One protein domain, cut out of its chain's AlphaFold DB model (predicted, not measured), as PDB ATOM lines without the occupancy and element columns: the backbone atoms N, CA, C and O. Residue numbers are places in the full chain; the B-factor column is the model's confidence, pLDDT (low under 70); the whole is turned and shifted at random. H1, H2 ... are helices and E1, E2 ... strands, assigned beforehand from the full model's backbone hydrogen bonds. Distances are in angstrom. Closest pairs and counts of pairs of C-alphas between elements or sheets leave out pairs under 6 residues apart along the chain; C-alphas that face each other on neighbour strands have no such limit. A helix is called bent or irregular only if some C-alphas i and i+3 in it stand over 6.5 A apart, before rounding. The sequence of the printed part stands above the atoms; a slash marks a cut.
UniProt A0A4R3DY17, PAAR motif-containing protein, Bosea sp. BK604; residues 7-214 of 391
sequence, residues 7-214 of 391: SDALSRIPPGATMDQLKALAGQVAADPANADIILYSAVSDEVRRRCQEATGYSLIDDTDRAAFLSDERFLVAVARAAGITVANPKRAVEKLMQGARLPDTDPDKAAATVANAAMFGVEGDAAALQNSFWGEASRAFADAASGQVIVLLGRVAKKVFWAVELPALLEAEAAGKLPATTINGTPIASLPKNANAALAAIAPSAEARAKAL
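Overview. This is residues 7 to 214 of the 391 residues of the protein "PAAR motif-containing protein" of Bosea sp. BK604 (UniProt A0A4R3DY17). A mostly helical body has two ends: at one, the helices H1, H2, H4, H5, H6 and H7 make a cluster, and at the other a small sheet of two strands, E1 beside E2, has H3, H10 and H11 packed round it. H9 lies in the middle between the two ends, with H4 and H7 toward the cluster and H10 toward the sheet, and short H8 touches H7, H9 and H10. The printed part has 208 residues, with eleven named helices and two named strands in the order H1 H2 E1 H3 H4 H5 H6 H7 H8 H9 E2 H10 H11, and the sheet, in the order E1, E2, is parallel. The whole is compact, with a radius of gyration of the C-alphas of 17.7 A, and spans 51 by 36 by 31 A.

Along the chain. H1 is residues 7 to 11, beginning at C-alpha 7 at (-4.093, -18.936, 42.719), and H2 is residues 19 to 26. E1 is residues 38 to 42, 13.6 A long. H3 is residues 46 to 56, 15.4 A, and H4 is residues 65 to 71. H5 is residues 73 to 82, 14.1 A, and H6 is residues 90 to 102, 18.9 A. H7 is residues 110 to 121, 16.1 A, and H8 is residues 127 to 131. H9 is residues 134 to 144, 15.6 A, beginning at C-alpha 134 at (-0.095, -11.977, 27.245). E2 is residues 149 to 154, 16.3 A. H10 is residues 161 to 175, 20.4 A. H11 is residues 196 to 214, 25.1 A, ending at C-alpha 214 at (-7.322, -36.331, 13.827), with a kink of 52 degrees near residue 203. H6, H10 and H11 are irregular: C-alphas 98 and 101 are 9.1 A apart, 164 and 167 are 7.1 A apart, and 202 and 205 are 7.3 A apart.

Arrangement. H7 and H9 are the hub, touching four helices each. They touch only at their ends, with Met 120 and Phe 134 the closest C-alphas at 5.0 A. H9 touches H4 at a shallow tilt of 24 degrees, opposite ways, the C-alphas of Arg 66 and Ala 138 being closest at 6.6 A. Residues 96 to 101 of H6 touch H7, about perpendicular at 90 degrees, with Gly 100 and Thr 114 the closest C-alphas at 4.2 A. H5 touches H6, the C-alphas of Val 77 and Val 94 being closest at 5.9 A. H2 touches H5 at a shallow tilt of 26 degrees, opposite ways, with Met 19 and Ala 82 the closest C-alphas at 5.8 A. H1 only just touches H4, with 3 pairs of C-alphas within 8 A, the closest those of Leu 10 and Phe 69 at 7.3 A. H9 also touches H10 at a shallow tilt of 32 degrees, the same way, the C-alphas of Arg 140 and Glu 166 being closest at 5.4 A. H8 touches H10, the closest C-alphas being those of Ala 127 and Ala 164 at 5.1 A. E1 and E2 are parallel neighbours at 14 degrees, with N 38 and O 149 at 2.8 A and N 153 and O 40 at 2.9 A within hydrogen-bond range. E1, the helices H3 to H9 and E2 form a strand-helix-strand unit, two parallel neighbour strands with helices between them along the chain. The closest C-alphas of E2 and H11 are those of Leu 154 and Glu 208, 4.8 A apart; those of E1 and H10 are Ser 42 and Phe 162, 6.5 A apart. H3 is touched by residues 211 to 214 of H11, about perpendicular at 90 degrees, with Val 48 and Leu 214 the closest C-alphas at 5.6 A. Every O i to N i+4 pair is within hydrogen-bond range in H1, H2, H3, H4, H5, H7, H8 and H9; in H6 it is 7 of 9, in H10 9 of 11 and in H11 13 of 15.

Size, cuts and confidence. The two C-alphas farthest apart, those of Thr 106 and Ala 181, are 53.7 A apart. The printed part has no cut. The links H2 to E1 and H10 to H11 are long, and the second, residues 176 to 195, has no named element; its residues 183 to 184 pair in parallel with residues 149 to 150 of E2. The mean pLDDT of the printed part is 89.4, and residues 157 to 162, of which 161 and 162 belong to H10, and residue 180 are under 70.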
ATOM      1  N   SER A   7      -3.338 -19.449  41.573       95.25
ATOM      2  CA  SER A   7      -4.093 -18.936  42.719       95.25
ATOM      3  C   SER A   7      -3.362 -17.818  43.471       95.25
ATOM      4  O   SER A   7      -3.975 -16.795  43.794       95.25
ATOM      5  N   ASP A   8      -2.048 -17.960  43.670       95.88
ATOM      6  CA  ASP A   8      -1.225 -16.941  44.319       95.88
ATOM      7  C   ASP A   8      -1.109 -15.696  43.446       95.88
ATOM      8  O   ASP A   8      -1.242 -14.583  43.952       95.88
ATOM      9  N   ALA A   9      -0.910 -15.863  42.137       96.44
ATOM     10  CA  ALA A   9      -0.867 -14.745  41.206       96.44
ATOM     11  C   ALA A   9      -2.190 -13.965  41.207       96.44
ATOM     12  O   ALA A   9      -2.181 -12.743  41.324       96.44
ATOM     13  N   LEU A  10      -3.337 -14.652  41.196       97.19
ATOM     14  CA  LEU A  10      -4.657 -14.008  41.228       97.19
ATOM     15  C   LEU A  10      -4.878 -13.198  42.508       97.19
ATOM     16  O   LEU A  10      -5.455 -12.114  42.454       97.19
ATOM     17  N   SER A  11      -4.377 -13.681  43.649       96.62
ATOM     18  CA  SER A  11      -4.448 -12.953  44.924       96.62
ATOM     19  C   SER A  11      -3.607 -11.669  44.955       96.62
ATOM     20  O   SER A  11      -3.844 -10.796  45.789       96.62
ATOM     21  N   ARG A  12      -2.639 -11.537  44.037       96.75
ATOM     22  CA  ARG A  12      -1.697 -10.412  43.954       96.75
ATOM     23  C   ARG A  12      -2.102  -9.349  42.939       96.75
ATOM     24  O   ARG A  12      -1.371  -8.372  42.796       96.75
ATOM     25  N   ILE A  13      -3.228  -9.510  42.238       96.94
ATOM     26  CA  ILE A  13      -3.728  -8.488  41.311       96.94
ATOM     27  C   ILE A  13      -4.112  -7.239  42.122       96.94
ATOM     28  O   ILE A  13      -5.055  -7.300  42.917       96.94
ATOM     29  N   PRO A  14      -3.422  -6.097  41.940       92.44
ATOM     30  CA  PRO A  14      -3.745  -4.899  42.695       92.44
ATOM     31  C   PRO A  14      -5.079  -4.293  42.221       92.44
ATOM     32  O   PRO A  14      -5.418  -4.368  41.034       92.44
ATOM     33  N   PRO A  15      -5.848  -3.645  43.113       91.88
ATOM     34  CA  PRO A  15      -7.006  -2.860  42.704       91.88
ATOM     35  C   PRO A  15      -6.595  -1.780  41.694       91.88
ATOM     36  O   PRO A  15      -5.703  -0.983  41.969       91.88
ATOM     37  N   GLY A  16      -7.244  -1.753  40.528       91.25
ATOM     38  CA  GLY A  16      -6.917  -0.790  39.468       91.25
ATOM     39  C   GLY A  16      -5.575  -1.046  38.774       91.25
ATOM     40  O   GLY A  16      -4.971  -0.093  38.288       91.25
ATOM     41  N   ALA A  17      -5.109  -2.300  38.745       96.25
ATOM     42  CA  ALA A  17      -3.875  -2.697  38.070       96.25
ATOM     43  C   ALA A  17      -3.757  -2.118  36.650       96.25
ATOM     44  O   ALA A  17      -4.709  -2.170  35.869       96.25
ATOM     45  N   THR A  18      -2.572  -1.620  36.301       97.19
ATOM     46  CA  THR A  18      -2.251  -1.230  34.923       97.19
ATOM     47  C   THR A  18      -1.942  -2.456  34.065       97.19
ATOM     48  O   THR A  18      -1.643  -3.536  34.581       97.19
ATOM     49  N   MET A  19      -1.955  -2.288  32.738       95.88
ATOM     50  CA  MET A  19      -1.603  -3.371  31.816       95.88
ATOM     51  C   MET A  19      -0.185  -3.908  32.072       95.88
ATOM     52  O   MET A  19       0.012  -5.120  32.120       95.88
ATOM     53  N   ASP A  20       0.777  -3.020  32.335       96.19
ATOM     54  CA  ASP A  20       2.166  -3.398  32.627       96.19
ATOM     55  C   ASP A  20       2.296  -4.186  33.936       96.19
ATOM     56  O   ASP A  20       3.052  -5.154  34.006       96.19
ATOM     57  N   GLN A  21       1.532  -3.819  34.971       97.56
ATOM     58  CA  GLN A  21       1.510  -4.560  36.236       97.56
ATOM     59  C   GLN A  21       0.927  -5.961  36.053       97.56
ATOM     60  O   GLN A  21       1.480  -6.931  36.572       97.56
ATOM     61  N   LEU A  22      -0.168  -6.079  35.295       98.06
ATOM     62  CA  LEU A  22      -0.768  -7.371  34.963       98.06
ATOM     63  C   LEU A  22       0.202  -8.236  34.158       98.06
ATOM     64  O   LEU A  22       0.310  -9.435  34.408       98.06
ATOM     65  N   LYS A  23       0.943  -7.627  33.230       96.31
ATOM     66  CA  LYS A  23       1.935  -8.309  32.397       96.31
ATOM     67  C   LYS A  23       3.130  -8.803  33.208       96.31
ATOM     68  O   LYS A  23       3.483  -9.978  33.131       96.31
ATOM     69  N   ALA A  24       3.674  -7.957  34.079       95.94
ATOM     70  CA  ALA A  24       4.734  -8.338  35.009       95.94
ATOM     71  C   ALA A  24       4.303  -9.456  35.975       95.94
ATOM     72  O   ALA A  24       5.116 -10.297  36.359       95.94
ATOM     73  N   LEU A  25       3.030  -9.480  36.377       96.88
ATOM     74  CA  LEU A  25       2.472 -10.541  37.211       96.88
ATOM     75  C   LEU A  25       2.297 -11.853  36.432       96.88
ATOM     76  O   LEU A  25       2.709 -12.901  36.925       96.88
ATOM     77  N   ALA A  26       1.766 -11.802  35.207       96.88
ATOM     78  CA  ALA A  26       1.650 -12.969  34.330       96.88
ATOM     79  C   ALA A  26       3.020 -13.622  34.069       96.88
ATOM     80  O   ALA A  26       3.148 -14.846  34.128       96.88
ATOM     81  N   GLY A  27       4.062 -12.806  33.879       95.75
ATOM     82  CA  GLY A  27       5.445 -13.258  33.711       95.75
ATOM     83  C   GLY A  27       6.021 -14.041  34.901       95.75
ATOM     84  O   GLY A  27       7.006 -14.759  34.732       95.75
ATOM     85  N   GLN A  28       5.411 -13.955  36.088       95.62
ATOM     86  CA  GLN A  28       5.826 -14.709  37.279       95.62
ATOM     87  C   GLN A  28       5.171 -16.095  37.385       95.62
ATOM     88  O   GLN A  28       5.623 -16.905  38.191       95.62
ATOM     89  N   VAL A  29       4.127 -16.381  36.603       96.44
ATOM     90  CA  VAL A  29       3.461 -17.696  36.553       96.44
ATOM     91  C   VAL A  29       4.154 -18.560  35.505       96.44
ATOM     92  O   VAL A  29       4.428 -18.050  34.426       96.44
ATOM     93  N   ALA A  30       4.468 -19.828  35.767       93.44
ATOM     94  CA  ALA A  30       5.211 -20.658  34.810       93.44
ATOM     95  C   ALA A  30       4.378 -21.004  33.562       93.44
ATOM     96  O   ALA A  30       3.196 -21.329  33.661       93.44
ATOM     97  N   ALA A  31       5.009 -20.950  32.389       94.31
ATOM     98  CA  ALA A  31       4.446 -21.443  31.128       94.31
ATOM     99  C   ALA A  31       5.194 -22.685  30.628       94.31
ATOM    100  O   ALA A  31       5.074 -23.035  29.461       94.31
ATOM    101  N   ASP A  32       6.003 -23.306  31.486       90.62
ATOM    102  CA  ASP A  32       6.800 -24.469  31.121       90.62
ATOM    103  C   ASP A  32       5.878 -25.669  30.858       90.62
ATOM    104  O   ASP A  32       4.898 -25.867  31.591       90.62
ATOM    105  N   PRO A  33       6.158 -26.477  29.826       91.38
ATOM    106  CA  PRO A  33       5.399 -27.688  29.577       91.38
ATOM    107  C   PRO A  33       5.648 -28.716  30.694       91.38
ATOM    108  O   PRO A  33       6.733 -28.795  31.269       91.38
ATOM    109  N   ALA A  34       4.640 -29.539  30.996       85.38
ATOM    110  CA  ALA A  34       4.748 -30.582  32.022       85.38
ATOM    111  C   ALA A  34       5.744 -31.693  31.637       85.38
ATOM    112  O   ALA A  34       6.297 -32.374  32.501       85.38
ATOM    113  N   ASN A  35       5.953 -31.887  30.338       83.06
ATOM    114  CA  ASN A  35       6.963 -32.755  29.756       83.06
ATOM    115  C   ASN A  35       7.620 -32.062  28.562       83.06
ATOM    116  O   ASN A  35       7.094 -31.110  28.001       83.06
ATOM    117  N   ALA A  36       8.804 -32.535  28.204       81.31
ATOM    118  CA  ALA A  36       9.663 -31.872  27.238       81.31
ATOM    119  C   ALA A  36       9.085 -31.895  25.800       81.31
ATOM    120  O   ALA A  36       9.297 -30.961  25.021       81.31
ATOM    121  N   ASP A  37       8.294 -32.924  25.484       86.69
ATOM    122  CA  ASP A  37       7.597 -33.085  24.212       86.69
ATOM    123  C   ASP A  37       6.284 -32.284  24.188       86.69
ATOM    124  O   ASP A  37       5.438 -32.407  25.072       86.69
ATOM    125  N   ILE A  38       6.059 -31.475  23.155       92.06
ATOM    126  CA  ILE A  38       4.930 -30.536  23.127       92.06
ATOM    127  C   ILE A  38       4.085 -30.650  21.858       92.06
ATOM    128  O   ILE A  38       4.542 -31.065  20.790       92.06
ATOM    129  N   ILE A  39       2.827 -30.229  21.967       92.00
ATOM    130  CA  ILE A  39       1.914 -30.045  20.842       92.00
ATOM    131  C   ILE A  39       1.712 -28.548  20.626       92.00
ATOM    132  O   ILE A  39       1.191 -27.840  21.487       92.00
ATOM    133  N   LEU A  40       2.067 -28.089  19.432       91.69
ATOM    134  CA  LEU A  40       1.747 -26.762  18.930       91.69
ATOM    135  C   LEU A  40       0.605 -26.855  17.925       91.69
ATOM    136  O   LEU A  40       0.530 -27.781  17.110       91.69
ATOM    137  N   TYR A  41      -0.306 -25.893  17.969       89.69
ATOM    138  CA  TYR A  41      -1.496 -25.946  17.137       89.69
ATOM    139  C   TYR A  41      -1.979 -24.573  16.699       89.69
ATOM    140  O   TYR A  41      -1.843 -23.568  17.389       89.69
ATOM    141  N   SER A  42      -2.611 -24.538  15.528       86.62
ATOM    142  CA  SER A  42      -3.273 -23.340  15.029       86.62
ATOM    143  C   SER A  42      -4.529 -23.698  14.251       86.62
ATOM    144  O   SER A  42      -4.523 -24.568  13.376       86.62
ATOM    145  N   ALA A  43      -5.621 -22.999  14.568       85.69
ATOM    146  CA  ALA A  43      -6.915 -23.142  13.901       85.69
ATOM    147  C   ALA A  43      -7.462 -24.589  13.864       85.69
ATOM    148  O   ALA A  43      -8.182 -24.950  12.934       85.69
ATOM    149  N   VAL A  44      -7.140 -25.400  14.877       87.06
ATOM    150  CA  VAL A  44      -7.719 -26.735  15.101       87.06
ATOM    151  C   VAL A  44      -8.767 -26.686  16.213       87.06
ATOM    152  O   VAL A  44      -8.723 -25.802  17.068       87.06
ATOM    153  N   SER A  45      -9.714 -27.625  16.206       89.12
ATOM    154  CA  SER A  45     -10.724 -27.729  17.264       89.12
ATOM    155  C   SER A  45     -10.141 -28.275  18.572       89.12
ATOM    156  O   SER A  45      -9.120 -28.965  18.576       89.12
ATOM    157  N   ASP A  46     -10.836 -28.001  19.674       88.44
ATOM    158  CA  ASP A  46     -10.557 -28.533  21.016       88.44
ATOM    159  C   ASP A  46     -10.441 -30.055  21.005       88.44
ATOM    160  O   ASP A  46      -9.472 -30.615  21.508       88.44
ATOM    161  N   GLU A  47     -11.369 -30.708  20.309       86.50
ATOM    162  CA  GLU A  47     -11.371 -32.155  20.123       86.50
ATOM    163  C   GLU A  47     -10.086 -32.664  19.454       86.50
ATOM    164  O   GLU A  47      -9.508 -33.655  19.885       86.50
ATOM    165  N   VAL A  48      -9.604 -31.988  18.405       87.56
ATOM    166  CA  VAL A  48      -8.402 -32.421  17.674       87.56
ATOM    167  C   VAL A  48      -7.161 -32.334  18.555       87.56
ATOM    168  O   VAL A  48      -6.361 -33.273  18.571       87.56
ATOM    169  N   ARG A  49      -6.996 -31.233  19.299       89.94
ATOM    170  CA  ARG A  49      -5.837 -31.081  20.188       89.94
ATOM    171  C   ARG A  49      -5.908 -32.026  21.388       89.94
ATOM    172  O   ARG A  49      -4.891 -32.635  21.708       89.94
ATOM    173  N   ARG A  50      -7.093 -32.239  21.974       88.44
ATOM    174  CA  ARG A  50      -7.279 -33.198  23.075       88.44
ATOM    175  C   ARG A  50      -7.037 -34.634  22.628       88.44
ATOM    176  O   ARG A  50      -6.260 -35.317  23.276       88.44
ATOM    177  N   ARG A  51      -7.537 -35.060  21.465       83.25
ATOM    178  CA  ARG A  51      -7.202 -36.384  20.900       83.25
ATOM    179  C   ARG A  51      -5.713 -36.571  20.657       83.25
ATOM    180  O   ARG A  51      -5.195 -37.661  20.880       83.25
ATOM    181  N   CYS A  52      -5.032 -35.538  20.156       86.75
ATOM    182  CA  CYS A  52      -3.587 -35.601  19.966       86.75
ATOM    183  C   CYS A  52      -2.885 -35.812  21.307       86.75
ATOM    184  O   CYS A  52      -2.065 -36.714  21.421       86.75
ATOM    185  N   GLN A  53      -3.252 -35.024  22.315       89.19
ATOM    186  CA  GLN A  53      -2.693 -35.128  23.654       89.19
ATOM    187  C   GLN A  53      -3.025 -36.453  24.344       89.19
ATOM    188  O   GLN A  53      -2.154 -37.037  24.965       89.19
ATOM    189  N   GLU A  54      -4.251 -36.957  24.253       82.88
ATOM    190  CA  GLU A  54      -4.627 -38.255  24.826       82.88
ATOM    191  C   GLU A  54      -3.847 -39.395  24.184       82.88
ATOM    192  O   GLU A  54      -3.477 -40.364  24.845       82.88
ATOM    193  N   ALA A  55      -3.606 -39.281  22.880       72.69
ATOM    194  CA  ALA A  55      -2.825 -40.256  22.162       72.69
ATOM    195  C   ALA A  55      -1.349 -40.170  22.560       72.69
ATOM    196  O   ALA A  55      -0.808 -41.190  22.953       72.69
ATOM    197  N   THR A  56      -0.726 -38.988  22.537       81.94
ATOM    198  CA  THR A  56       0.729 -38.850  22.735       81.94
ATOM    199  C   THR A  56       1.166 -38.462  24.143       81.94
ATOM    200  O   THR A  56       2.353 -38.343  24.388       81.94
ATOM    201  N   GLY A  57       0.277 -38.157  25.080       82.81
ATOM    202  CA  GLY A  57       0.646 -37.622  26.400       82.81
ATOM    203  C   GLY A  57       1.475 -36.324  26.391       82.81
ATOM    204  O   GLY A  57       1.953 -35.912  27.449       82.81
ATOM    205  N   TYR A  58       1.674 -35.686  25.233       89.06
ATOM    206  CA  TYR A  58       2.511 -34.492  25.085       89.06
ATOM    207  C   TYR A  58       1.820 -33.260  25.662       89.06
ATOM    208  O   TYR A  58       0.588 -33.167  25.708       89.06
ATOM    209  N   SER A  59       2.622 -32.297  26.098       92.38
ATOM    210  CA  SER A  59       2.101 -31.094  26.740       92.38
ATOM    211  C   SER A  59       1.384 -30.188  25.740       92.38
ATOM    212  O   SER A  59       1.858 -29.963  24.626       92.38
ATOM    213  N   LEU A  60       0.255 -29.621  26.166       94.00
ATOM    214  CA  LEU A  60      -0.399 -28.491  25.512       94.00
ATOM    215  C   LEU A  60      -0.184 -27.246  26.363       94.00
ATOM    216  O   LEU A  60      -0.210 -27.318  27.591       94.00
ATOM    217  N   ILE A  61      -0.055 -26.093  25.709       93.56
ATOM    218  CA  ILE A  61       0.022 -24.814  26.419       93.56
ATOM    219  C   ILE A  61      -1.208 -24.575  27.304       93.56
ATOM    220  O   ILE A  61      -1.067 -24.032  28.397       93.56
ATOM    221  N   ASP A  62      -2.383 -25.047  26.870       93.00
ATOM    222  CA  ASP A  62      -3.660 -24.961  27.591       93.00
ATOM    223  C   ASP A  62      -3.602 -25.532  29.018       93.00
ATOM    224  O   ASP A  62      -4.385 -25.113  29.869       93.00
ATOM    225  N   ASP A  63      -2.687 -26.466  29.290       92.94
ATOM    226  CA  ASP A  63      -2.582 -27.147  30.585       92.94
ATOM    227  C   ASP A  63      -1.474 -26.567  31.482       92.94
ATOM    228  O   ASP A  63      -1.162 -27.123  32.533       92.94
ATOM    229  N   THR A  64      -0.870 -25.445  31.081       95.19
ATOM    230  CA  THR A  64       0.129 -24.738  31.893       95.19
ATOM    231  C   THR A  64      -0.521 -23.855  32.956       95.19
ATOM    232  O   THR A  64      -1.620 -23.323  32.774       95.19
ATOM    233  N   ASP A  65       0.209 -23.598  34.043       96.19
ATOM    234  CA  ASP A  65      -0.221 -22.654  35.079       96.19
ATOM    235  C   ASP A  65      -0.477 -21.254  34.498       96.19
ATOM    236  O   ASP A  65      -1.464 -20.597  34.846       96.19
ATOM    237  N   ARG A  66       0.368 -20.789  33.564       97.00
ATOM    238  CA  ARG A  66       0.169 -19.487  32.914       97.00
ATOM    239  C   ARG A  66      -1.109 -19.472  32.076       97.00
ATOM    240  O   ARG A  66      -1.831 -18.484  32.144       97.00
ATOM    241  N   ALA A  67      -1.447 -20.541  31.356       96.25
ATOM    242  CA  ALA A  67      -2.716 -20.616  30.628       96.25
ATOM    243  C   ALA A  67      -3.934 -20.604  31.565       96.25
ATOM    244  O   ALA A  67      -4.903 -19.883  31.300       96.25
ATOM    245  N   ALA A  68      -3.866 -21.329  32.687       96.81
ATOM    246  CA  ALA A  68      -4.909 -21.310  33.711       96.81
ATOM    247  C   ALA A  68      -5.097 -19.902  34.302       96.81
ATOM    248  O   ALA A  68      -6.224 -19.428  34.440       96.81
ATOM    249  N   PHE A  69      -3.997 -19.200  34.589       98.06
ATOM    250  CA  PHE A  69      -4.018 -17.822  35.076       98.06
ATOM    251  C   PHE A  69      -4.615 -16.840  34.055       98.06
ATOM    252  O   PHE A  69      -5.512 -16.070  34.395       98.06
ATOM    253  N   LEU A  70      -4.152 -16.884  32.801       97.81
ATOM    254  CA  LEU A  70      -4.604 -15.984  31.733       97.81
ATOM    255  C   LEU A  70      -6.074 -16.196  31.344       97.81
ATOM    256  O   LEU A  70      -6.698 -15.289  30.792       97.81
ATOM    257  N   SER A  71      -6.621 -17.379  31.631       96.69
ATOM    258  CA  SER A  71      -8.015 -17.736  31.353       96.69
ATOM    259  C   SER A  71      -8.961 -17.481  32.535       96.69
ATOM    260  O   SER A  71     -10.176 -17.577  32.358       96.69
ATOM    261  N   ASP A  72      -8.449 -17.159  33.730       97.75
ATOM    262  CA  ASP A  72      -9.280 -16.913  34.916       97.75
ATOM    263  C   ASP A  72     -10.089 -15.614  34.757       97.75
ATOM    264  O   ASP A  72      -9.574 -14.559  34.373       97.75
ATOM    265  N   GLU A  73     -11.377 -15.677  35.103       96.31
ATOM    266  CA  GLU A  73     -12.303 -14.551  34.974       96.31
ATOM    267  C   GLU A  73     -11.804 -13.301  35.713       96.31
ATOM    268  O   GLU A  73     -11.945 -12.190  35.204       96.31
ATOM    269  N   ARG A  74     -11.169 -13.446  36.883       96.31
ATOM    270  CA  ARG A  74     -10.662 -12.300  37.657       96.31
ATOM    271  C   ARG A  74      -9.536 -11.586  36.926       96.31
ATOM    272  O   ARG A  74      -9.497 -10.356  36.940       96.31
ATOM    273  N   PHE A  75      -8.649 -12.340  36.281       98.12
ATOM    274  CA  PHE A  75      -7.585 -11.764  35.468       98.12
ATOM    275  C   PHE A  75      -8.166 -11.048  34.244       98.12
ATOM    276  O   PHE A  75      -7.854  -9.881  34.006       98.12
ATOM    277  N   LEU A  76      -9.097 -11.686  33.530       97.88
ATOM    278  CA  LEU A  76      -9.756 -11.096  32.361       97.88
ATOM    279  C   LEU A  76     -10.531  -9.813  32.705       97.88
ATOM    280  O   LEU A  76     -10.476  -8.831  31.964       97.88
ATOM    281  N   VAL A  77     -11.210  -9.779  33.853       96.75
ATOM    282  CA  VAL A  77     -11.875  -8.571  34.364       96.75
ATOM    283  C   VAL A  77     -10.858  -7.477  34.692       96.75
ATOM    284  O   VAL A  77     -11.122  -6.301  34.423       96.75
ATOM    285  N   ALA A  78      -9.698  -7.826  35.254       97.31
ATOM    286  CA  ALA A  78      -8.639  -6.859  35.523       97.31
ATOM    287  C   ALA A  78      -8.092  -6.248  34.225       97.31
ATOM    288  O   ALA A  78      -7.977  -5.027  34.139       97.31
ATOM    289  N   VAL A  79      -7.863  -7.062  33.190       98.06
ATOM    290  CA  VAL A  79      -7.442  -6.594  31.858       98.06
ATOM    291  C   VAL A  79      -8.501  -5.683  31.228       98.06
ATOM    292  O   VAL A  79      -8.173  -4.601  30.740       98.06
ATOM    293  N   ALA A  80      -9.779  -6.073  31.284       97.25
ATOM    294  CA  ALA A  80     -10.888  -5.266  30.774       97.25
ATOM    295  C   ALA A  80     -10.927  -3.873  31.423       97.25
ATOM    296  O   ALA A  80     -11.042  -2.860  30.732       97.25
ATOM    297  N   ARG A  81     -10.775  -3.812  32.751       95.62
ATOM    298  CA  ARG A  81     -10.747  -2.554  33.509       95.62
ATOM    299  C   ARG A  81      -9.501  -1.725  33.215       95.62
ATOM    300  O   ARG A  81      -9.627  -0.519  33.033       95.62
ATOM    301  N   ALA A  82      -8.332  -2.358  33.122       97.00
ATOM    302  CA  ALA A  82      -7.073  -1.691  32.790       97.00
ATOM    303  C   ALA A  82      -7.121  -1.016  31.408       97.00
ATOM    304  O   ALA A  82      -6.524   0.039  31.214       97.00
ATOM    305  N   ALA A  83      -7.864  -1.599  30.461       96.69
ATOM    306  CA  ALA A  83      -8.090  -1.030  29.135       96.69
ATOM    307  C   ALA A  83      -9.213   0.025  29.084       96.69
ATOM    308  O   ALA A  83      -9.407   0.652  28.044       96.69
ATOM    309  N   GLY A  84      -9.956   0.221  30.178       95.88
ATOM    310  CA  GLY A  84     -11.025   1.215  30.273       95.88
ATOM    311  C   GLY A  84     -12.414   0.729  29.851       95.88
ATOM    312  O   GLY A  84     -13.264   1.565  29.560       95.88
ATOM    313  N   ILE A  85     -12.682  -0.584  29.817       96.06
ATOM    314  CA  ILE A  85     -14.047  -1.091  29.597       96.06
ATOM    315  C   ILE A  85     -14.921  -0.688  30.792       96.06
ATOM    316  O   ILE A  85     -14.646  -1.048  31.937       96.06
ATOM    317  N   THR A  86     -15.989   0.055  30.512       85.44
ATOM    318  CA  THR A  86     -16.800   0.764  31.514       85.44
ATOM    319  C   THR A  86     -17.994  -0.039  32.037       85.44
ATOM    320  O   THR A  86     -18.661   0.374  32.988       85.44
ATOM    321  N   VAL A  87     -18.275  -1.211  31.453       91.62
ATOM    322  CA  VAL A  87     -19.392  -2.067  31.876       91.62
ATOM    323  C   VAL A  87     -19.197  -2.572  33.305       91.62
ATOM    324  O   VAL A  87     -18.250  -3.293  33.606       91.62
ATOM    325  N   ALA A  88     -20.166  -2.272  34.175       89.75
ATOM    326  CA  ALA A  88     -20.133  -2.680  35.580       89.75
ATOM    327  C   ALA A  88     -20.238  -4.203  35.787       89.75
ATOM    328  O   ALA A  88     -19.672  -4.739  36.738       89.75
ATOM    329  N   ASN A  89     -20.969  -4.908  34.914       95.44
ATOM    330  CA  ASN A  89     -21.128  -6.359  34.991       95.44
ATOM    331  C   ASN A  89     -19.829  -7.073  34.547       95.44
ATOM    332  O   ASN A  89     -19.460  -6.938  33.377       95.44
ATOM    333  N   PRO A  90     -19.169  -7.859  35.424       94.00
ATOM    334  CA  PRO A  90     -17.883  -8.495  35.118       94.00
ATOM    335  C   PRO A  90     -17.935  -9.434  33.912       94.00
ATOM    336  O   PRO A  90     -17.121  -9.308  33.001       94.00
ATOM    337  N   LYS A  91     -18.949 -10.301  33.845       95.38
ATOM    338  CA  LYS A  91     -19.134 -11.235  32.730       95.38
ATOM    339  C   LYS A  91     -19.270 -10.502  31.397       95.38
ATOM    340  O   LYS A  91     -18.615 -10.856  30.423       95.38
ATOM    341  N   ARG A  92     -20.067  -9.430  31.361       95.38
ATOM    342  CA  ARG A  92     -20.245  -8.614  30.151       95.38
ATOM    343  C   ARG A  92     -18.979  -7.830  29.787       95.38
ATOM    344  O   ARG A  92     -18.723  -7.623  28.605       95.38
ATOM    345  N   ALA A  93     -18.174  -7.414  30.766       95.69
ATOM    346  CA  ALA A  93     -16.867  -6.809  30.505       95.69
ATOM    347  C   ALA A  93     -15.904  -7.811  29.846       95.69
ATOM    348  O   ALA A  93     -15.246  -7.466  28.865       95.69
ATOM    349  N   VAL A  94     -15.886  -9.065  30.319       96.88
ATOM    350  CA  VAL A  94     -15.124 -10.154  29.688       96.88
ATOM    351  C   VAL A  94     -15.641 -10.438  28.278       96.88
ATOM    352  O   VAL A  94     -14.846 -10.507  27.347       96.88
ATOM    353  N   GLU A  95     -16.958 -10.528  28.075       96.19
ATOM    354  CA  GLU A  95     -17.548 -10.714  26.740       96.19
ATOM    355  C   GLU A  95     -17.105  -9.618  25.759       96.19
ATOM    356  O   GLU A  95     -16.693  -9.925  24.639       96.19
ATOM    357  N   LYS A  96     -17.123  -8.347  26.183       96.06
ATOM    358  CA  LYS A  96     -16.651  -7.226  25.360       96.06
ATOM    359  C   LYS A  96     -15.157  -7.317  25.052       96.06
ATOM    360  O   LYS A  96     -14.780  -7.172  23.892       96.06
ATOM    361  N   LEU A  97     -14.319  -7.618  26.048       95.88
ATOM    362  CA  LEU A  97     -12.887  -7.875  25.842       95.88
ATOM    363  C   LEU A  97     -12.672  -8.974  24.791       95.88
ATOM    364  O   LEU A  97     -11.861  -8.806  23.881       95.88
ATOM    365  N   MET A  98     -13.425 -10.074  24.866       94.44
ATOM    366  CA  MET A  98     -13.299 -11.194  23.925       94.44
ATOM    367  C   MET A  98     -13.790 -10.855  22.513       94.44
ATOM    368  O   MET A  98     -13.328 -11.447  21.536       94.44
ATOM    369  N   GLN A  99     -14.702  -9.892  22.377       93.81
ATOM    370  CA  GLN A  99     -15.182  -9.414  21.080       93.81
ATOM    371  C   GLN A  99     -14.198  -8.445  20.411       93.81
ATOM    372  O   GLN A  99     -14.184  -8.367  19.180       93.81
ATOM    373  N   GLY A 100     -13.348  -7.756  21.179       92.81
ATOM    374  CA  GLY A 100     -12.311  -6.872  20.647       92.81
ATOM    375  C   GLY A 100     -12.861  -5.868  19.629       92.81
ATOM    376  O   GLY A 100     -13.857  -5.190  19.876       92.81
ATOM    377  N   ALA A 101     -12.255  -5.829  18.438       89.19
ATOM    378  CA  ALA A 101     -12.666  -4.942  17.344       89.19
ATOM    379  C   ALA A 101     -14.020  -5.298  16.687       89.19
ATOM    380  O   ALA A 101     -14.515  -4.532  15.860       89.19
ATOM    381  N   ARG A 102     -14.630  -6.444  17.027       94.06
ATOM    382  CA  ARG A 102     -15.900  -6.912  16.433       94.06
ATOM    383  C   ARG A 102     -17.128  -6.183  16.975       94.06
ATOM    384  O   ARG A 102     -18.220  -6.379  16.445       94.06
ATOM    385  N   LEU A 103     -16.971  -5.378  18.026       94.44
ATOM    386  CA  LEU A 103     -18.058  -4.563  18.557       94.44
ATOM    387  C   LEU A 103     -18.565  -3.551  17.505       94.44
ATOM    388  O   LEU A 103     -17.764  -3.041  16.706       94.44
ATOM    389  N   PRO A 104     -19.874  -3.228  17.501       94.94
ATOM    390  CA  PRO A 104     -20.422  -2.162  16.664       94.94
ATOM    391  C   PRO A 104     -19.710  -0.829  16.915       94.94
ATOM    392  O   PRO A 104     -19.341  -0.541  18.051       94.94
ATOM    393  N   ASP A 105     -19.563   0.012  15.887       93.62
ATOM    394  CA  ASP A 105     -18.938   1.345  16.024       93.62
ATOM    395  C   ASP A 105     -19.646   2.253  17.038       93.62
ATOM    396  O   ASP A 105     -19.044   3.172  17.581       93.62
ATOM    397  N   THR A 106     -20.920   1.981  17.312       94.81
ATOM    398  CA  THR A 106     -21.737   2.701  18.290       94.81
ATOM    399  C   THR A 106     -21.530   2.236  19.733       94.81
ATOM    400  O   THR A 106     -22.064   2.869  20.643       94.81
ATOM    401  N   ASP A 107     -20.802   1.138  19.973       94.12
ATOM    402  CA  ASP A 107     -20.553   0.652  21.330       94.12
ATOM    403  C   ASP A 107     -19.501   1.537  22.028       94.12
ATOM    404  O   ASP A 107     -18.383   1.675  21.520       94.12
ATOM    405  N   PRO A 108     -19.814   2.114  23.205       93.38
ATOM    406  CA  PRO A 108     -18.914   3.039  23.893       93.38
ATOM    407  C   PRO A 108     -17.590   2.395  24.327       93.38
ATOM    408  O   PRO A 108     -16.598   3.099  24.488       93.38
ATOM    409  N   ASP A 109     -17.542   1.068  24.485       95.62
ATOM    410  CA  ASP A 109     -16.340   0.354  24.913       95.62
ATOM    411  C   ASP A 109     -15.528  -0.203  23.736       95.62
ATOM    412  O   ASP A 109     -14.526  -0.876  23.967       95.62
ATOM    413  N   LYS A 110     -15.909   0.049  22.474       95.31
ATOM    414  CA  LYS A 110     -15.231  -0.538  21.301       95.31
ATOM    415  C   LYS A 110     -13.720  -0.291  21.294       95.31
ATOM    416  O   LYS A 110     -12.942  -1.215  21.038       95.31
ATOM    417  N   ALA A 111     -13.296   0.941  21.573       96.25
ATOM    418  CA  ALA A 111     -11.879   1.294  21.605       96.25
ATOM    419  C   ALA A 111     -11.139   0.533  22.720       96.25
ATOM    420  O   ALA A 111     -10.128  -0.118  22.456       96.25
ATOM    421  N   ALA A 112     -11.693   0.535  23.937       96.94
ATOM    422  CA  ALA A 112     -11.143  -0.175  25.090       96.94
ATOM    423  C   ALA A 112     -11.078  -1.693  24.861       96.94
ATOM    424  O   ALA A 112     -10.051  -2.319  25.109       96.94
ATOM    425  N   ALA A 113     -12.142  -2.288  24.319       96.94
ATOM    426  CA  ALA A 113     -12.196  -3.700  23.963       96.94
ATOM    427  C   ALA A 113     -11.144  -4.071  22.915       96.94
ATOM    428  O   ALA A 113     -10.498  -5.106  23.044       96.94
ATOM    429  N   THR A 114     -10.927  -3.219  21.909       95.94
ATOM    430  CA  THR A 114      -9.886  -3.429  20.892       95.94
ATOM    431  C   THR A 114      -8.495  -3.464  21.526       95.94
ATOM    432  O   THR A 114      -7.728  -4.385  21.253       95.94
ATOM    433  N   VAL A 115      -8.192  -2.518  22.422       95.50
ATOM    434  CA  VAL A 115      -6.915  -2.471  23.157       95.50
ATOM    435  C   VAL A 115      -6.756  -3.680  24.083       95.50
ATOM    436  O   VAL A 115      -5.714  -4.328  24.061       95.50
ATOM    437  N   ALA A 116      -7.787  -4.026  24.860       96.19
ATOM    438  CA  ALA A 116      -7.770  -5.174  25.769       96.19
ATOM    439  C   ALA A 116      -7.540  -6.495  25.022       96.19
ATOM    440  O   ALA A 116      -6.726  -7.320  25.432       96.19
ATOM    441  N   ASN A 117      -8.243  -6.685  23.903       96.06
ATOM    442  CA  ASN A 117      -8.124  -7.875  23.072       96.06
ATOM    443  C   ASN A 117      -6.731  -7.981  22.444       96.06
ATOM    444  O   ASN A 117      -6.123  -9.047  22.499       96.06
ATOM    445  N   ALA A 118      -6.200  -6.869  21.924       94.50
ATOM    446  CA  ALA A 118      -4.845  -6.813  21.386       94.50
ATOM    447  C   ALA A 118      -3.783  -7.081  22.463       94.50
ATOM    448  O   ALA A 118      -2.806  -7.772  22.196       94.50
ATOM    449  N   ALA A 119      -3.979  -6.605  23.697       95.75
ATOM    450  CA  ALA A 119      -3.084  -6.932  24.802       95.75
ATOM    451  C   ALA A 119      -3.113  -8.435  25.130       95.75
ATOM    452  O   ALA A 119      -2.061  -9.035  25.335       95.75
ATOM    453  N   MET A 120      -4.296  -9.062  25.139       95.69
ATOM    454  CA  MET A 120      -4.451 -10.500  25.398       95.69
ATOM    455  C   MET A 120      -3.866 -11.375  24.291       95.69
ATOM    456  O   MET A 120      -3.090 -12.281  24.587       95.69
ATOM    457  N   PHE A 121      -4.237 -11.114  23.038       92.00
ATOM    458  CA  PHE A 121      -4.048 -12.045  21.921       92.00
ATOM    459  C   PHE A 121      -3.152 -11.511  20.799       92.00
ATOM    460  O   PHE A 121      -2.859 -12.247  19.858       92.00
ATOM    461  N   GLY A 122      -2.737 -10.247  20.871       91.56
ATOM    462  CA  GLY A 122      -2.001  -9.559  19.817       91.56
ATOM    463  C   GLY A 122      -2.889  -9.092  18.666       91.56
ATOM    464  O   GLY A 122      -4.118  -9.165  18.714       91.56
ATOM    465  N   VAL A 123      -2.246  -8.604  17.605       88.38
ATOM    466  CA  VAL A 123      -2.909  -8.155  16.375       88.38
ATOM    467  C   VAL A 123      -2.478  -9.062  15.229       88.38
ATOM    468  O   VAL A 123      -1.291  -9.217  14.953       88.38
ATOM    469  N   GLU A 124      -3.443  -9.685  14.554       82.94
ATOM    470  CA  GLU A 124      -3.154 -10.582  13.435       82.94
ATOM    471  C   GLU A 124      -2.402  -9.841  12.319       82.94
ATOM    472  O   GLU A 124      -2.809  -8.768  11.877       82.94
ATOM    473  N   GLY A 125      -1.290 -10.422  11.863       82.69
ATOM    474  CA  GLY A 125      -0.411  -9.804  10.868       82.69
ATOM    475  C   GLY A 125       0.653  -8.854  11.431       82.69
ATOM    476  O   GLY A 125       1.566  -8.506  10.685       82.69
ATOM    477  N   ASP A 126       0.604  -8.506  12.719       88.25
ATOM    478  CA  ASP A 126       1.651  -7.748  13.414       88.25
ATOM    479  C   ASP A 126       2.409  -8.670  14.381       88.25
ATOM    480  O   ASP A 126       1.941  -9.012  15.470       88.25
ATOM    481  N   ALA A 127       3.602  -9.098  13.965       84.38
ATOM    482  CA  ALA A 127       4.417 -10.025  14.741       84.38
ATOM    483  C   ALA A 127       4.857  -9.440  16.092       84.38
ATOM    484  O   ALA A 127       4.880 -10.169  17.081       84.38
ATOM    485  N   ALA A 128       5.154  -8.139  16.158       88.56
ATOM    486  CA  ALA A 128       5.580  -7.502  17.398       88.56
ATOM    487  C   ALA A 128       4.413  -7.413  18.387       88.56
ATOM    488  O   ALA A 128       4.584  -7.703  19.571       88.56
ATOM    489  N   ALA A 129       3.213  -7.070  17.913       89.88
ATOM    490  CA  ALA A 129       2.016  -7.072  18.755       89.88
ATOM    491  C   ALA A 129       1.663  -8.484  19.252       89.88
ATOM    492  O   ALA A 129       1.306  -8.651  20.416       89.88
ATOM    493  N   LEU A 130       1.797  -9.507  18.399       89.56
ATOM    494  CA  LEU A 130       1.595 -10.907  18.785       89.56
ATOM    495  C   LEU A 130       2.589 -11.345  19.861       89.56
ATOM    496  O   LEU A 130       2.158 -11.856  20.890       89.56
ATOM    497  N   GLN A 131       3.884 -11.094  19.666       89.69
ATOM    498  CA  GLN A 131       4.938 -11.458  20.621       89.69
ATOM    499  C   GLN A 131       4.791 -10.746  21.970       89.69
ATOM    500  O   GLN A 131       5.045 -11.350  23.006       89.69
ATOM    501  N   ASN A 132       4.348  -9.486  21.965       92.06
ATOM    502  CA  ASN A 132       4.194  -8.680  23.177       92.06
ATOM    503  C   ASN A 132       2.849  -8.874  23.894       92.06
ATOM    504  O   ASN A 132       2.623  -8.232  24.924       92.06
ATOM    505  N   SER A 133       1.951  -9.708  23.371       95.06
ATOM    506  CA  SER A 133       0.678 -10.015  24.025       95.06
ATOM    507  C   SER A 133       0.855 -10.977  25.205       95.06
ATOM    508  O   SER A 133       1.855 -11.691  25.284       95.06
ATOM    509  N   PHE A 134      -0.123 -11.040  26.113       96.69
ATOM    510  CA  PHE A 134      -0.095 -11.977  27.245       96.69
ATOM    511  C   PHE A 134       0.050 -13.434  26.786       96.69
ATOM    512  O   PHE A 134       0.898 -14.168  27.296       96.69
ATOM    513  N   TRP A 135      -0.750 -13.844  25.796       94.81
ATOM    514  CA  TRP A 135      -0.654 -15.186  25.220       94.81
ATOM    515  C   TRP A 135       0.608 -15.372  24.377       94.81
ATOM    516  O   TRP A 135       1.167 -16.462  24.374       94.81
ATOM    517  N   GLY A 136       1.106 -14.321  23.723       93.94
ATOM    518  CA  GLY A 136       2.385 -14.355  23.012       93.94
ATOM    519  C   GLY A 136       3.563 -14.671  23.926       93.94
ATOM    520  O   GLY A 136       4.348 -15.569  23.637       93.94
ATOM    521  N   GLU A 137       3.670 -14.001  25.071       94.44
ATOM    522  CA  GLU A 137       4.751 -14.271  26.025       94.44
ATOM    523  C   GLU A 137       4.633 -15.652  26.673       94.44
ATOM    524  O   GLU A 137       5.649 -16.305  26.922       94.44
ATOM    525  N   ALA A 138       3.408 -16.122  26.923       95.44
ATOM    526  CA  ALA A 138       3.167 -17.489  27.375       95.44
ATOM    527  C   ALA A 138       3.619 -18.517  26.327       95.44
ATOM    528  O   ALA A 138       4.407 -19.402  26.651       95.44
ATOM    529  N   SER A 139       3.193 -18.354  25.073       94.38
ATOM    530  CA  SER A 139       3.560 -19.227  23.953       94.38
ATOM    531  C   SER A 139       5.057 -19.254  23.681       94.38
ATOM    532  O   SER A 139       5.614 -20.325  23.450       94.38
ATOM    533  N   ARG A 140       5.738 -18.103  23.746       92.75
ATOM    534  CA  ARG A 140       7.195 -18.051  23.584       92.75
ATOM    535  C   ARG A 140       7.905 -18.836  24.679       92.75
ATOM    536  O   ARG A 140       8.750 -19.659  24.363       92.75
ATOM    537  N   ALA A 141       7.535 -18.610  25.939       92.25
ATOM    538  CA  ALA A 141       8.132 -19.323  27.065       92.25
ATOM    539  C   ALA A 141       7.874 -20.839  26.993       92.25
ATOM    540  O   ALA A 141       8.797 -21.620  27.201       92.25
ATOM    541  N   PHE A 142       6.656 -21.252  26.626       94.00
ATOM    542  CA  PHE A 142       6.303 -22.658  26.417       94.00
ATOM    543  C   PHE A 142       7.151 -23.310  25.313       94.00
ATOM    544  O   PHE A 142       7.683 -24.402  25.497       94.00
ATOM    545  N   ALA A 143       7.323 -22.623  24.177       91.88
ATOM    546  CA  ALA A 143       8.146 -23.097  23.066       91.88
ATOM    547  C   ALA A 143       9.649 -23.128  23.407       91.88
ATOM    548  O   ALA A 143      10.326 -24.095  23.070       91.88
ATOM    549  N   ASP A 144      10.163 -22.111  24.104       89.06
ATOM    550  CA  ASP A 144      11.564 -22.032  24.545       89.06
ATOM    551  C   ASP A 144      11.939 -23.153  25.531       89.06
ATOM    552  O   ASP A 144      13.107 -23.537  25.610       89.06
ATOM    553  N   ALA A 145      10.961 -23.653  26.292       87.19
ATOM    554  CA  ALA A 145      11.131 -24.725  27.270       87.19
ATOM    555  C   ALA A 145      10.932 -26.137  26.684       87.19
ATOM    556  O   ALA A 145      11.229 -27.127  27.360       87.19
ATOM    557  N   ALA A 146      10.452 -26.250  25.442       87.19
ATOM    558  CA  ALA A 146      10.334 -27.531  24.755       87.19
ATOM    559  C   ALA A 146      11.702 -28.215  24.644       87.19
ATOM    560  O   ALA A 146      12.721 -27.558  24.471       87.19
ATOM    561  N   SER A 147      11.756 -29.541  24.698       78.44
ATOM    562  CA  SER A 147      12.940 -30.297  24.282       78.44
ATOM    563  C   SER A 147      12.542 -31.719  23.892       78.44
ATOM    564  O   SER A 147      11.848 -32.402  24.625       78.44
ATOM    565  N   GLY A 148      12.953 -32.186  22.712       79.56
ATOM    566  CA  GLY A 148      12.522 -33.492  22.192       79.56
ATOM    567  C   GLY A 148      11.572 -33.372  21.003       79.56
ATOM    568  O   GLY A 148      11.980 -32.960  19.919       79.56
ATOM    569  N   GLN A 149      10.321 -33.782  21.143       84.44
ATOM    570  CA  GLN A 149       9.363 -33.861  20.046       84.44
ATOM    571  C   GLN A 149       8.378 -32.707  20.074       84.44
ATOM    572  O   GLN A 149       7.681 -32.474  21.053       84.44
ATOM    573  N   VAL A 150       8.252 -32.034  18.939       89.06
ATOM    574  CA  VAL A 150       7.217 -31.034  18.705       89.06
ATOM    575  C   VAL A 150       6.272 -31.576  17.644       89.06
ATOM    576  O   VAL A 150       6.655 -31.782  16.487       89.06
ATOM    577  N   ILE A 151       5.014 -31.798  18.016       88.62
ATOM    578  CA  ILE A 151       3.951 -32.067  17.046       88.62
ATOM    579  C   ILE A 151       3.292 -30.747  16.679       88.62
ATOM    580  O   ILE A 151       2.833 -30.016  17.549       88.62
ATOM    581  N   VAL A 152       3.200 -30.466  15.382       90.00
ATOM    582  CA  VAL A 152       2.475 -29.303  14.863       90.00
ATOM    583  C   VAL A 152       1.189 -29.765  14.189       90.00
ATOM    584  O   VAL A 152       1.222 -30.616  13.295       90.00
ATOM    585  N   LEU A 153       0.066 -29.168  14.592       88.94
ATOM    586  CA  LEU A 153      -1.263 -29.376  14.014       88.94
ATOM    587  C   LEU A 153      -1.779 -28.078  13.378       88.94
ATOM    588  O   LEU A 153      -1.973 -27.077  14.069       88.94
ATOM    589  N   LEU A 154      -2.058 -28.092  12.073       87.25
ATOM    590  CA  LEU A 154      -2.573 -26.920  11.355       87.25
ATOM    591  C   LEU A 154      -3.934 -27.221  10.729       87.25
ATOM    592  O   LEU A 154      -4.046 -28.068   9.854       87.25
ATOM    593  N   GLY A 155      -4.984 -26.524  11.165       79.12
ATOM    594  CA  GLY A 155      -6.317 -26.665  10.562       79.12
ATOM    595  C   GLY A 155      -6.518 -25.790   9.321       79.12
ATOM    596  O   GLY A 155      -7.185 -26.190   8.370       79.12
ATOM    597  N   ARG A 156      -5.942 -24.583   9.326       71.31
ATOM    598  CA  ARG A 156      -5.792 -23.678   8.174       71.31
ATOM    599  C   ARG A 156      -4.516 -22.871   8.371       71.31
ATOM    600  O   ARG A 156      -4.160 -22.576   9.513       71.31
ATOM    601  N   VAL A 157      -3.881 -22.441   7.282       60.38
ATOM    602  CA  VAL A 157      -2.756 -21.499   7.345       60.38
ATOM    603  C   VAL A 157      -3.266 -20.145   7.851       60.38
ATOM    604  O   VAL A 157      -3.786 -19.334   7.088       60.38
ATOM    605  N   ALA A 158      -3.157 -19.914   9.156       55.75
ATOM    606  CA  ALA A 158      -3.471 -18.639   9.788       55.75
ATOM    607  C   ALA A 158      -2.179 -18.023  10.342       55.75
ATOM    608  O   ALA A 158      -1.428 -18.700  11.048       55.75
ATOM    609  N   LYS A 159      -1.930 -16.739  10.051       58.59
ATOM    610  CA  LYS A 159      -0.786 -15.965  10.573       58.59
ATOM    611  C   LYS A 159      -1.030 -15.559  12.034       58.59
ATOM    612  O   LYS A 159      -1.132 -14.380  12.361       58.59
ATOM    613  N   LYS A 160      -1.199 -16.558  12.898       67.50
ATOM    614  CA  LYS A 160      -1.522 -16.412  14.326       67.50
ATOM    615  C   LYS A 160      -0.280 -16.590  15.206       67.50
ATOM    616  O   LYS A 160       0.840 -16.612  14.707       67.50
ATOM    617  N   VAL A 161      -0.493 -16.727  16.513       63.47
ATOM    618  CA  VAL A 161       0.541 -16.875  17.549       63.47
ATOM    619  C   VAL A 161       1.612 -17.909  17.168       63.47
ATOM    620  O   VAL A 161       2.786 -17.555  17.153       63.47
ATOM    621  N   PHE A 162       1.238 -19.110  16.713       68.75
ATOM    622  CA  PHE A 162       2.206 -20.121  16.250       68.75
ATOM    623  C   PHE A 162       3.203 -19.597  15.200       68.75
ATOM    624  O   PHE A 162       4.408 -19.829  15.298       68.75
ATOM    625  N   TRP A 163       2.705 -18.847  14.211       71.88
ATOM    626  CA  TRP A 163       3.504 -18.290  13.115       71.88
ATOM    627  C   TRP A 163       4.491 -17.227  13.607       71.88
ATOM    628  O   TRP A 163       5.643 -17.201  13.181       71.88
ATOM    629  N   ALA A 164       4.017 -16.311  14.453       78.56
ATOM    630  CA  ALA A 164       4.769 -15.113  14.821       78.56
ATOM    631  C   ALA A 164       5.641 -15.302  16.064       78.56
ATOM    632  O   ALA A 164       6.523 -14.480  16.312       78.56
ATOM    633  N   VAL A 165       5.371 -16.341  16.855       87.50
ATOM    634  CA  VAL A 165       5.911 -16.487  18.206       87.50
ATOM    635  C   VAL A 165       6.599 -17.835  18.379       87.50
ATOM    636  O   VAL A 165       7.808 -17.871  18.574       87.50
ATOM    637  N   GLU A 166       5.860 -18.938  18.271       90.94
ATOM    638  CA  GLU A 166       6.342 -20.259  18.703       90.94
ATOM    639  C   GLU A 166       7.401 -20.831  17.754       90.94
ATOM    640  O   GLU A 166       8.459 -21.266  18.201       90.94
ATOM    641  N   LEU A 167       7.168 -20.789  16.436       88.62
ATOM    642  CA  LEU A 167       8.155 -21.278  15.467       88.62
ATOM    643  C   LEU A 167       9.454 -20.440  15.472       88.62
ATOM    644  O   LEU A 167      10.527 -21.043  15.509       88.62
ATOM    645  N   PRO A 168       9.416 -19.090  15.474       89.25
ATOM    646  CA  PRO A 168      10.620 -18.284  15.677       89.25
ATOM    647  C   PRO A 168      11.351 -18.603  16.985       89.25
ATOM    648  O   PRO A 168      12.567 -18.763  16.952       89.25
ATOM    649  N   ALA A 169      10.629 -18.766  18.098       90.69
ATOM    650  CA  ALA A 169      11.216 -19.121  19.391       90.69
ATOM    651  C   ALA A 169      11.973 -20.458  19.327       90.69
ATOM    652  O   ALA A 169      13.136 -20.528  19.713       90.69
ATOM    653  N   LEU A 170      11.376 -21.489  18.719       90.69
ATOM    654  CA  LEU A 170      12.041 -22.779  18.504       90.69
ATOM    655  C   LEU A 170      13.310 -22.655  17.646       90.69
ATOM    656  O   LEU A 170      14.332 -23.267  17.954       90.69
ATOM    657  N   LEU A 171      13.277 -21.860  16.572       89.94
ATOM    658  CA  LEU A 171      14.451 -21.642  15.718       89.94
ATOM    659  C   LEU A 171      15.558 -20.856  16.445       89.94
ATOM    660  O   LEU A 171      16.735 -21.178  16.295       89.94
ATOM    661  N   GLU A 172      15.201 -19.850  17.250       90.00
ATOM    662  CA  GLU A 172      16.136 -19.082  18.085       90.00
ATOM    663  C   GLU A 172      16.766 -19.954  19.178       90.00
ATOM    664  O   GLU A 172      17.980 -19.910  19.394       90.00
ATOM    665  N   ALA A 173      15.958 -20.771  19.855       88.38
ATOM    666  CA  ALA A 173      16.408 -21.678  20.900       88.38
ATOM    667  C   ALA A 173      17.327 -22.780  20.344       88.38
ATOM    668  O   ALA A 173      18.352 -23.087  20.957       88.38
ATOM    669  N   GLU A 174      17.028 -23.327  19.161       88.25
ATOM    670  CA  GLU A 174      17.927 -24.249  18.459       88.25
ATOM    671  C   GLU A 174      19.245 -23.572  18.067       88.25
ATOM    672  O   GLU A 174      20.307 -24.130  18.346       88.25
ATOM    673  N   ALA A 175      19.206 -22.353  17.521       86.69
ATOM    674  CA  ALA A 175      20.415 -21.610  17.163       86.69
ATOM    675  C   ALA A 175      21.286 -21.284  18.391       86.69
ATOM    676  O   ALA A 175      22.511 -21.219  18.289       86.69
ATOM    677  N   ALA A 176      20.664 -21.124  19.560       86.44
ATOM    678  CA  ALA A 176      21.335 -20.957  20.847       86.44
ATOM    679  C   ALA A 176      21.808 -22.282  21.483       86.44
ATOM    680  O   ALA A 176      22.330 -22.266  22.598       86.44
ATOM    681  N   GLY A 177      21.616 -23.427  20.817       82.62
ATOM    682  CA  GLY A 177      22.014 -24.749  21.308       82.62
ATOM    683  C   GLY A 177      21.145 -25.297  22.446       82.62
ATOM    684  O   GLY A 177      21.546 -26.252  23.108       82.62
ATOM    685  N   LYS A 178      19.967 -24.710  22.690       82.00
ATOM    686  CA  LYS A 178      19.059 -25.107  23.780       82.00
ATOM    687  C   LYS A 178      18.169 -26.300  23.429       82.00
ATOM    688  O   LYS A 178      17.633 -26.928  24.332       82.00
ATOM    689  N   LEU A 179      18.042 -26.629  22.140       79.75
ATOM    690  CA  LEU A 179      17.159 -27.684  21.622       79.75
ATOM    691  C   LEU A 179      17.922 -28.834  20.927       79.75
ATOM    692  O   LEU A 179      17.656 -29.131  19.755       79.75
ATOM    693  N   PRO A 180      18.888 -29.503  21.588       68.12
ATOM    694  CA  PRO A 180      19.620 -30.596  20.957       68.12
ATOM    695  C   PRO A 180      18.666 -31.745  20.604       68.12
ATOM    696  O   PRO A 180      17.823 -32.136  21.406       68.12
ATOM    697  N   ALA A 181      18.795 -32.277  19.386       70.00
ATOM    698  CA  ALA A 181      17.983 -33.384  18.867       70.00
ATOM    699  C   ALA A 181      16.455 -33.144  18.849       70.00
ATOM    700  O   ALA A 181      15.694 -34.098  18.693       70.00
ATOM    701  N   THR A 182      16.002 -31.888  18.961       81.69
ATOM    702  CA  THR A 182      14.567 -31.582  18.899       81.69
ATOM    703  C   THR A 182      14.061 -31.660  17.457       81.69
ATOM    704  O   THR A 182      14.730 -31.198  16.524       81.69
ATOM    705  N   THR A 183      12.881 -32.246  17.254       83.56
ATOM    706  CA  THR A 183      12.260 -32.376  15.928       83.56
ATOM    707  C   THR A 183      10.869 -31.756  15.890       83.56
ATOM    708  O   THR A 183      10.148 -31.773  16.882       83.56
ATOM    709  N   ILE A 184      10.479 -31.232  14.728       86.88
ATOM    710  CA  ILE A 184       9.114 -30.793  14.430       86.88
ATOM    711  C   ILE A 184       8.514 -31.760  13.421       86.88
ATOM    712  O   ILE A 184       9.011 -31.877  12.298       86.88
ATOM    713  N   ASN A 185       7.452 -32.468  13.813       83.31
ATOM    714  CA  ASN A 185       6.840 -33.523  13.003       83.31
ATOM    715  C   ASN A 185       7.886 -34.508  12.434       83.31
ATOM    716  O   ASN A 185       7.724 -35.018  11.328       83.31
ATOM    717  N   GLY A 186       8.974 -34.746  13.176       74.50
ATOM    718  CA  GLY A 186      10.041 -35.682  12.813       74.50
ATOM    719  C   GLY A 186      11.172 -35.069  12.006       74.50
ATOM    720  O   GLY A 186      12.211 -35.690  11.822       74.50
ATOM    721  N   THR A 187      11.020 -33.824  11.565       82.62
ATOM    722  CA  THR A 187      12.096 -33.084  10.907       82.62
ATOM    723  C   THR A 187      12.974 -32.435  11.974       82.62
ATOM    724  O   THR A 187      12.450 -31.645  12.762       82.62
ATOM    725  N   PRO A 188      14.288 -32.722  12.043       85.69
ATOM    726  CA  PRO A 188      15.177 -32.049  12.985       85.69
ATOM    727  C   PRO A 188      15.092 -30.531  12.815       85.69
ATOM    728  O   PRO A 188      15.239 -30.044  11.692       85.69
ATOM    729  N   ILE A 189      14.903 -29.775  13.903       88.19
ATOM    730  CA  ILE A 189      14.796 -28.304  13.827       88.19
ATOM    731  C   ILE A 189      16.050 -27.708  13.178       88.19
ATOM    732  O   ILE A 189      15.956 -26.806  12.349       88.19
ATOM    733  N   ALA A 190      17.216 -28.296  13.451       86.44
ATOM    734  CA  ALA A 190      18.484 -27.899  12.847       86.44
ATOM    735  C   ALA A 190      18.522 -28.005  11.313       86.44
ATOM    736  O   ALA A 190      19.290 -27.290  10.671       86.44
ATOM    737  N   SER A 191      17.691 -28.868  10.722       88.69
ATOM    738  CA  SER A 191      17.579 -29.024   9.266       88.69
ATOM    739  C   SER A 191      16.586 -28.055   8.620       88.69
ATOM    740  O   SER A 191      16.571 -27.920   7.395       88.69
ATOM    741  N   LEU A 192      15.754 -27.377   9.419       89.62
ATOM    742  CA  LEU A 192      14.773 -26.436   8.901       89.62
ATOM    743  C   LEU A 192      15.444 -25.125   8.462       89.62
ATOM    744  O   LEU A 192      16.423 -24.678   9.070       89.62
ATOM    745  N   PRO A 193      14.900 -24.458   7.429       90.38
ATOM    746  CA  PRO A 193      15.294 -23.098   7.087       90.38
ATOM    747  C   PRO A 193      15.239 -22.170   8.308       90.38
ATOM    748  O   PRO A 193      14.256 -22.151   9.037       90.38
ATOM    749  N   LYS A 194      16.258 -21.327   8.505       86.19
ATOM    750  CA  LYS A 194      16.267 -20.365   9.626       86.19
ATOM    751  C   LYS A 194      15.236 -19.241   9.465       86.19
ATOM    752  O   LYS A 194      14.880 -18.570  10.426       86.19
ATOM    753  N   ASN A 195      14.739 -19.029   8.247       86.81
ATOM    754  CA  ASN A 195      13.613 -18.139   8.001       86.81
ATOM    755  C   ASN A 195      12.300 -18.846   8.374       86.81
ATOM    756  O   ASN A 195      11.958 -19.857   7.760       86.81
ATOM    757  N   ALA A 196      11.540 -18.280   9.316       83.00
ATOM    758  CA  ALA A 196      10.304 -18.877   9.827       83.00
ATOM    759  C   ALA A 196       9.265 -19.190   8.730       83.00
ATOM    760  O   ALA A 196       8.615 -20.233   8.783       83.00
ATOM    761  N   ASN A 197       9.148 -18.355   7.691       82.62
ATOM    762  CA  ASN A 197       8.191 -18.591   6.601       82.62
ATOM    763  C   ASN A 197       8.599 -19.801   5.752       82.62
ATOM    764  O   ASN A 197       7.753 -20.599   5.353       82.62
ATOM    765  N   ALA A 198       9.898 -19.940   5.478       87.19
ATOM    766  CA  ALA A 198      10.433 -21.075   4.734       87.19
ATOM    767  C   ALA A 198      10.383 -22.371   5.561       87.19
ATOM    768  O   ALA A 198      10.023 -23.417   5.024       87.19
ATOM    769  N   ALA A 199      10.675 -22.304   6.866       87.81
ATOM    770  CA  ALA A 199      10.497 -23.432   7.782       87.81
ATOM    771  C   ALA A 199       9.046 -23.905   7.808       87.81
ATOM    772  O   ALA A 199       8.785 -25.099   7.684       87.81
ATOM    773  N   LEU A 200       8.100 -22.966   7.890       83.88
ATOM    774  CA  LEU A 200       6.687 -23.299   7.859       83.88
ATOM    775  C   LEU A 200       6.294 -23.990   6.556       83.88
ATOM    776  O   LEU A 200       5.612 -25.007   6.600       83.88
ATOM    777  N   ALA A 201       6.722 -23.463   5.408       85.88
ATOM    778  CA  ALA A 201       6.417 -24.071   4.116       85.88
ATOM    779  C   ALA A 201       6.890 -25.534   4.038       85.88
ATOM    780  O   ALA A 201       6.221 -26.357   3.414       85.88
ATOM    781  N   ALA A 202       7.994 -25.871   4.712       85.81
ATOM    782  CA  ALA A 202       8.501 -27.237   4.783       85.81
ATOM    783  C   ALA A 202       7.634 -28.166   5.658       85.81
ATOM    784  O   ALA A 202       7.468 -29.336   5.318       85.81
ATOM    785  N   ILE A 203       7.060 -27.670   6.761       86.56
ATOM    786  CA  ILE A 203       6.308 -28.497   7.729       86.56
ATOM    787  C   ILE A 203       4.782 -28.444   7.555       86.56
ATOM    788  O   ILE A 203       4.079 -29.330   8.039       86.56
ATOM    789  N   ALA A 204       4.243 -27.423   6.885       86.44
ATOM    790  CA  ALA A 204       2.802 -27.197   6.796       86.44
ATOM    791  C   ALA A 204       2.031 -28.375   6.174       86.44
ATOM    792  O   ALA A 204       1.041 -28.789   6.778       86.44
ATOM    793  N   PRO A 205       2.483 -28.997   5.063       84.19
ATOM    794  CA  PRO A 205       1.755 -30.118   4.472       84.19
ATOM    795  C   PRO A 205       1.577 -31.301   5.433       84.19
ATOM    796  O   PRO A 205       0.499 -31.897   5.494       84.19
ATOM    797  N   SER A 206       2.609 -31.633   6.218       80.12
ATOM    798  CA  SER A 206       2.537 -32.741   7.179       80.12
ATOM    799  C   SER A 206       1.660 -32.391   8.384       80.12
ATOM    800  O   SER A 206       0.878 -33.227   8.840       80.12
ATOM    801  N   ALA A 207       1.726 -31.146   8.859       86.19
ATOM    802  CA  ALA A 207       0.902 -30.659   9.959       86.19
ATOM    803  C   ALA A 207      -0.595 -30.592   9.603       86.19
ATOM    804  O   ALA A 207      -1.445 -30.951  10.421       86.19
ATOM    805  N   GLU A 208      -0.923 -30.175   8.377       86.25
ATOM    806  CA  GLU A 208      -2.297 -30.139   7.864       86.25
ATOM    807  C   GLU A 208      -2.867 -31.543   7.667       86.25
ATOM    808  O   GLU A 208      -3.988 -31.832   8.094       86.25
ATOM    809  N   ALA A 209      -2.081 -32.448   7.074       80.81
ATOM    810  CA  ALA A 209      -2.478 -33.842   6.917       80.81
ATOM    811  C   ALA A 209      -2.774 -34.498   8.275       80.81
ATOM    812  O   ALA A 209      -3.789 -35.183   8.421       80.81
ATOM    813  N   ARG A 210      -1.934 -34.235   9.285       83.62
ATOM    814  CA  ARG A 210      -2.102 -34.754  10.649       83.62
ATOM    815  C   ARG A 210      -3.355 -34.200  11.328       83.62
ATOM    816  O   ARG A 210      -4.148 -34.973  11.863       83.62
ATOM    817  N   ALA A 211      -3.575 -32.886  11.273       85.81
ATOM    818  CA  ALA A 211      -4.769 -32.262  11.845       85.81
ATOM    819  C   ALA A 211      -6.058 -32.775  11.184       85.81
ATOM    820  O   ALA A 211      -7.024 -33.104  11.874       85.81
ATOM    821  N   LYS A 212      -6.060 -32.912   9.851       83.25
ATOM    822  CA  LYS A 212      -7.185 -33.478   9.099       83.25
ATOM    823  C   LYS A 212      -7.489 -34.912   9.537       83.25
ATOM    824  O   LYS A 212      -8.650 -35.233   9.780       83.25
ATOM    825  N   ALA A 213      -6.460 -35.740   9.683       74.69
ATOM    826  CA  ALA A 213      -6.590 -37.127  10.119       74.69
ATOM    827  C   ALA A 213      -7.164 -37.252  11.548       74.69
ATOM    828  O   ALA A 213      -8.020 -38.089  11.812       74.69
ATOM    829  N   LEU A 214      -6.769 -36.367  12.467       78.50
ATOM    830  CA  LEU A 214      -7.322 -36.331  13.827       78.50
ATOM    831  C   LEU A 214      -8.752 -35.767  13.886       78.50
ATOM    832  O   LEU A 214      -9.522 -36.115  14.786       78.50
TER     833      LEU A 214